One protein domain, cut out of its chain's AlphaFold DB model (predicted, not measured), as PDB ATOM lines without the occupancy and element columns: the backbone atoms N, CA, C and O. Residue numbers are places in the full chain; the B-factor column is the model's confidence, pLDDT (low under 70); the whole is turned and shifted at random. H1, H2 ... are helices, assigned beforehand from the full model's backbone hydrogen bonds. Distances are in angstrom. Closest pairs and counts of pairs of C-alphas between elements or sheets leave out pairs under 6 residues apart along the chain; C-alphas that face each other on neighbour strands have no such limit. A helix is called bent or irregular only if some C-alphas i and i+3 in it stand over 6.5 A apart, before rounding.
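What this domain is: This is residues 86 to 126 of the 126 residues of an uncharacterized protein of Spirochaetales bacterium (UniProt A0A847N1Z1). One long helix, H3, makes an arm, and at its first end the chain turns through two short helices, H2 and then H1, in an open, flat hook; residues 117 to 126 stick out free. The printed part has 41 residues with three named helices, H1, H2, H3 along the chain, no named strand, and is all helix. It is only just extended, close to loose, with a radius of gyration of the C-alphas of 13.7 A, spanning 39 by 23 by 9 A.

How they stand to each other: Start from H3, residues 106 to 125, and look back to H2, residues 97 to 104: they are close but not clearly touching, the closest C-alphas, of Tyr 102 and Tyr 108, being 7.3 A apart. They run the same way at a steep tilt of 64 degrees. H1, residues 89 to 95, is close to H2 but not clearly touching, the closest C-alphas, of Phe 93 and Glu 100, being 5.4 A apart; they run opposite ways at a steep tilt of 46 degrees. H1 and H3 are apart. Every O i to N i+4 pair is within hydrogen-bond range in H1 and H2, and 14 of 16 in H3.

Where its parts are: Find C-alpha 106 at (-30.212, -28.886, 1.844); from there H3 runs 27.9 A to C-alpha 125 at (-8.456, -43.497, 11.441), with a kink of 31 degrees near residue 113. H3 is only just irregular: C-alphas 110 and 113 are 6.6 A apart. H2 measures 10.3 A, and H1, from C-alpha 89 at (-17.123, -27.080, -13.007), 9.9 A.

The domain as a whole: The C-alphas farthest apart, of Ala 95 and Gly 126, are 39.6 A apart. The printed part has no cut, and both links are tight. Mean pLDDT of the printed part is 88.1; residue 126 is under 70.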
ATOM      1  N   PHE A  86     -15.177 -30.668 -19.873       92.81
ATOM      2  CA  PHE A  86     -15.504 -29.298 -19.482       92.81
ATOM      3  C   PHE A  86     -14.242 -28.596 -18.982       92.81
ATOM      4  O   PHE A  86     -13.440 -29.196 -18.271       92.81
ATOM      5  N   SER A  87     -14.066 -27.324 -19.346       90.81
ATOM      6  CA  SER A  87     -12.931 -26.506 -18.896       90.81
ATOM      7  C   SER A  87     -12.964 -26.206 -17.400       90.81
ATOM      8  O   SER A  87     -11.925 -25.959 -16.794       90.81
ATOM      9  N   ASP A  88     -14.162 -26.191 -16.819       90.56
ATOM     10  CA  ASP A  88     -14.411 -25.808 -15.441       90.56
ATOM     11  C   ASP A  88     -15.744 -26.398 -14.932       90.56
ATOM     12  O   ASP A  88     -16.637 -26.716 -15.730       90.56
ATOM     13  N   PRO A  89     -15.903 -26.539 -13.602       89.94
ATOM     14  CA  PRO A  89     -17.123 -27.080 -13.007       89.94
ATOM     15  C   PRO A  89     -18.384 -26.250 -13.280       89.94
ATOM     16  O   PRO A  89     -19.467 -26.820 -13.398       89.94
ATOM     17  N   ASP A  90     -18.275 -24.924 -13.390       92.25
ATOM     18  CA  ASP A  90     -19.444 -24.053 -13.561       92.25
ATOM     19  C   ASP A  90     -20.089 -24.270 -14.932       92.25
ATOM     20  O   ASP A  90     -21.314 -24.327 -15.059       92.25
ATOM     21  N   THR A  91     -19.270 -24.437 -15.971       94.75
ATOM     22  CA  THR A  91     -19.725 -24.784 -17.320       94.75
ATOM     23  C   THR A  91     -20.402 -26.157 -17.337       94.75
ATOM     24  O   THR A  91     -21.453 -26.308 -17.965       94.75
ATOM     25  N   PHE A  92     -19.877 -27.132 -16.587       94.12
ATOM     26  CA  PHE A  92     -20.525 -28.435 -16.412       94.12
ATOM     27  C   PHE A  92     -21.901 -28.310 -15.739       94.12
ATOM     28  O   PHE A  92     -22.890 -28.827 -16.258       94.12
ATOM     29  N   PHE A  93     -22.006 -27.593 -14.617       92.88
ATOM     30  CA  PHE A  93     -23.275 -27.459 -13.896       92.88
ATOM     31  C   PHE A  93     -24.340 -26.698 -14.693       92.88
ATOM     32  O   PHE A  93     -25.513 -27.067 -14.643       92.88
ATOM     33  N   LYS A  94     -23.936 -25.721 -15.517       93.50
ATOM     34  CA  LYS A  94     -24.837 -25.063 -16.479       93.50
ATOM     35  C   LYS A  94     -25.394 -26.036 -17.520       93.50
ATOM     36  O   LYS A  94     -26.575 -25.950 -17.850       93.50
ATOM     37  N   ALA A  95     -24.567 -26.951 -18.034       94.19
ATOM     38  CA  ALA A  95     -24.992 -27.978 -18.988       94.19
ATOM     39  C   ALA A  95     -25.840 -29.084 -18.327       94.19
ATOM     40  O   ALA A  95     -26.758 -29.617 -18.953       94.19
ATOM     41  N   TYR A  96     -25.590 -29.379 -17.045       92.44
ATOM     42  CA  TYR A  96     -26.294 -30.402 -16.265       92.44
ATOM     43  C   TYR A  96     -26.901 -29.855 -14.958       92.44
ATOM     44  O   TYR A  96     -26.471 -30.237 -13.865       92.44
ATOM     45  N   PRO A  97     -27.988 -29.057 -15.017       90.62
ATOM     46  CA  PRO A  97     -28.577 -28.428 -13.827       90.62
ATOM     47  C   PRO A  97     -29.052 -29.418 -12.753       90.62
ATOM     48  O   PRO A  97     -29.092 -29.095 -11.569       90.62
ATOM     49  N   LYS A  98     -29.396 -30.657 -13.135       88.25
ATOM     50  CA  LYS A  98     -29.740 -31.716 -12.169       88.25
ATOM     51  C   LYS A  98     -28.556 -32.060 -11.254       88.25
ATOM     52  O   LYS A  98     -28.757 -32.237 -10.053       88.25
ATOM     53  N   ALA A  99     -27.334 -32.109 -11.792       87.25
ATOM     54  CA  ALA A  99     -26.117 -32.349 -11.013       87.25
ATOM     55  C   ALA A  99     -25.897 -31.250  -9.964       87.25
ATOM     56  O   ALA A  99     -25.540 -31.529  -8.812       87.25
ATOM     57  N   GLU A 100     -26.185 -30.004 -10.344       87.12
ATOM     58  CA  GLU A 100     -26.114 -28.847  -9.457       87.12
ATOM     59  C   GLU A 100     -27.162 -28.949  -8.343       87.12
ATOM     60  O   GLU A 100     -26.833 -28.870  -7.160       87.12
ATOM     61  N   GLN A 101     -28.421 -29.225  -8.700       86.44
ATOM     62  CA  GLN A 101     -29.530 -29.346  -7.751       86.44
ATOM     63  C   GLN A 101     -29.286 -30.417  -6.681       86.44
ATOM     64  O   GLN A 101     -29.534 -30.168  -5.496       86.44
ATOM     65  N   TYR A 102     -28.769 -31.591  -7.059       82.38
ATOM     66  CA  TYR A 102     -28.475 -32.658  -6.099       82.38
ATOM     67  C   TYR A 102     -27.394 -32.241  -5.100       82.38
ATOM     68  O   TYR A 102     -27.603 -32.348  -3.885       82.38
ATOM     69  N   THR A 103     -26.286 -31.694  -5.604       77.62
ATOM     70  CA  THR A 103     -25.160 -31.218  -4.787       77.62
ATOM     71  C   THR A 103     -25.563 -30.041  -3.896       77.62
ATOM     72  O   THR A 103     -25.093 -29.904  -2.762       77.62
ATOM     73  N   HIS A 104     -26.465 -29.184  -4.377       81.94
ATOM     74  CA  HIS A 104     -26.893 -27.991  -3.656       81.94
ATOM     75  C   HIS A 104     -28.055 -28.226  -2.693       81.94
ATOM     76  O   HIS A 104     -28.331 -27.336  -1.879       81.94
ATOM     77  N   SER A 105     -28.678 -29.406  -2.730       84.81
ATOM     78  CA  SER A 105     -29.811 -29.744  -1.876       84.81
ATOM     79  C   SER A 105     -29.461 -29.628  -0.388       84.81
ATOM     80  O   SER A 105     -28.399 -30.054   0.074       84.81
ATOM     81  N   ILE A 106     -30.387 -29.063   0.394       83.44
ATOM     82  CA  ILE A 106     -30.212 -28.886   1.844       83.44
ATOM     83  C   ILE A 106     -29.947 -30.239   2.511       83.44
ATOM     84  O   ILE A 106     -29.023 -30.351   3.309       83.44
ATOM     85  N   ARG A 107     -30.690 -31.286   2.121       81.50
ATOM     86  CA  ARG A 107     -30.516 -32.652   2.646       81.50
ATOM     87  C   ARG A 107     -29.100 -33.184   2.437       81.50
ATOM     88  O   ARG A 107     -28.533 -33.769   3.359       81.50
ATOM     89  N   TYR A 108     -28.522 -32.973   1.252       83.75
ATOM     90  CA  TYR A 108     -27.145 -33.376   0.993       83.75
ATOM     91  C   TYR A 108     -26.170 -32.610   1.890       83.75
ATOM     92  O   TYR A 108     -25.358 -33.222   2.585       83.75
ATOM     93  N   LYS A 109     -26.298 -31.279   1.929       85.06
ATOM     94  CA  LYS A 109     -25.390 -30.394   2.671       85.06
ATOM     95  C   LYS A 109     -25.413 -30.621   4.184       85.06
ATOM     96  O   LYS A 109     -24.348 -30.580   4.794       85.06
ATOM     97  N   THR A 110     -26.582 -30.850   4.786       81.19
ATOM     98  CA  THR A 110     -26.728 -30.892   6.252       81.19
ATOM     99  C   THR A 110     -26.653 -32.296   6.848       81.19
ATOM    100  O   THR A 110     -26.132 -32.449   7.952       81.19
ATOM    101  N   LEU A 111     -27.132 -33.326   6.138       83.69
ATOM    102  CA  LEU A 111     -27.242 -34.688   6.680       83.69
ATOM    103  C   LEU A 111     -26.300 -35.676   5.991       83.69
ATOM    104  O   LEU A 111     -25.518 -36.359   6.647       83.69
ATOM    105  N   LEU A 112     -26.371 -35.775   4.663       85.56
ATOM    106  CA  LEU A 112     -25.657 -36.834   3.943       85.56
ATOM    107  C   LEU A 112     -24.149 -36.584   3.930       85.56
ATOM    108  O   LEU A 112     -23.376 -37.493   4.217       85.56
ATOM    109  N   ARG A 113     -23.724 -35.348   3.648       87.81
ATOM    110  CA  ARG A 113     -22.305 -34.982   3.582       87.81
ATOM    111  C   ARG A 113     -21.594 -35.201   4.916       87.81
ATOM    112  O   ARG A 113     -20.492 -35.739   4.930       87.81
ATOM    113  N   SER A 114     -22.207 -34.802   6.030       89.25
ATOM    114  CA  SER A 114     -21.622 -34.977   7.365       89.25
ATOM    115  C   SER A 114     -21.510 -36.458   7.738       89.25
ATOM    116  O   SER A 114     -20.446 -36.888   8.183       89.25
ATOM    117  N   ALA A 115     -22.546 -37.259   7.466       89.75
ATOM    118  CA  ALA A 115     -22.525 -38.703   7.690       89.75
ATOM    119  C   ALA A 115     -21.464 -39.421   6.835       89.75
ATOM    120  O   ALA A 115     -20.721 -40.256   7.351       89.75
ATOM    121  N   LEU A 116     -21.350 -39.073   5.546       89.06
ATOM    122  CA  LEU A 116     -20.323 -39.615   4.648       89.06
ATOM    123  C   LEU A 116     -18.916 -39.252   5.128       89.06
ATOM    124  O   LEU A 116     -18.070 -40.132   5.260       89.06
ATOM    125  N   ASN A 117     -18.682 -37.979   5.452       91.56
ATOM    126  CA  ASN A 117     -17.387 -37.514   5.942       91.56
ATOM    127  C   ASN A 117     -16.998 -38.181   7.263       91.56
ATOM    128  O   ASN A 117     -15.838 -38.545   7.441       91.56
ATOM    129  N   SER A 118     -17.957 -38.373   8.173       91.69
ATOM    130  CA  SER A 118     -17.728 -39.088   9.428       91.69
ATOM    131  C   SER A 118     -17.355 -40.547   9.170       91.69
ATOM    132  O   SER A 118     -16.326 -40.992   9.669       91.69
ATOM    133  N   ALA A 119     -18.097 -41.259   8.315       90.50
ATOM    134  CA  ALA A 119     -17.786 -42.644   7.962       90.50
ATOM    135  C   ALA A 119     -16.402 -42.790   7.303       90.50
ATOM    136  O   ALA A 119     -15.648 -43.700   7.649       90.50
ATOM    137  N   ILE A 120     -16.048 -41.873   6.394       91.81
ATOM    138  CA  ILE A 120     -14.721 -41.818   5.766       91.81
ATOM    139  C   ILE A 120     -13.644 -41.554   6.821       91.81
ATOM    140  O   ILE A 120     -12.615 -42.225   6.824       91.81
ATOM    141  N   SER A 121     -13.875 -40.611   7.740       92.31
ATOM    142  CA  SER A 121     -12.928 -40.285   8.810       92.31
ATOM    143  C   SER A 121     -12.705 -41.461   9.754       92.31
ATOM    144  O   SER A 121     -11.558 -41.790  10.042       92.31
ATOM    145  N   THR A 122     -13.776 -42.123  10.199       92.31
ATOM    146  CA  THR A 122     -13.699 -43.325  11.037       92.31
ATOM    147  C   THR A 122     -12.910 -44.418  10.330       92.31
ATOM    148  O   THR A 122     -11.994 -44.985  10.911       92.31
ATOM    149  N   MET A 123     -13.196 -44.666   9.049       91.12
ATOM    150  CA  MET A 123     -12.463 -45.657   8.266       91.12
ATOM    151  C   MET A 123     -10.983 -45.300   8.089       91.12
ATOM    152  O   MET A 123     -10.138 -46.180   8.193       91.12
ATOM    153  N   ARG A 124     -10.657 -44.024   7.850       91.25
ATOM    154  CA  ARG A 124      -9.273 -43.551   7.688       91.25
ATOM    155  C   ARG A 124      -8.472 -43.647   8.991       91.25
ATOM    156  O   ARG A 124      -7.275 -43.920   8.952       91.25
ATOM    157  N   GLN A 125      -9.110 -43.410  10.134       88.81
ATOM    158  CA  GLN A 125      -8.456 -43.497  11.441       88.81
ATOM    159  C   GLN A 125      -8.285 -44.960  11.882       88.81
ATOM    160  O   GLN A 125      -7.206 -45.304  12.366       88.81
ATOM    161  N   GLY A 126      -9.239 -45.834  11.531       64.81
ATOM    162  CA  GLY A 126      -9.207 -47.278  11.790       64.81
ATOM    163  C   GLY A 126      -9.456 -47.619  13.242       64.81
ATOM    164  O   GLY A 126      -8.592 -47.255  14.063       64.81
TER     165      GLY A 126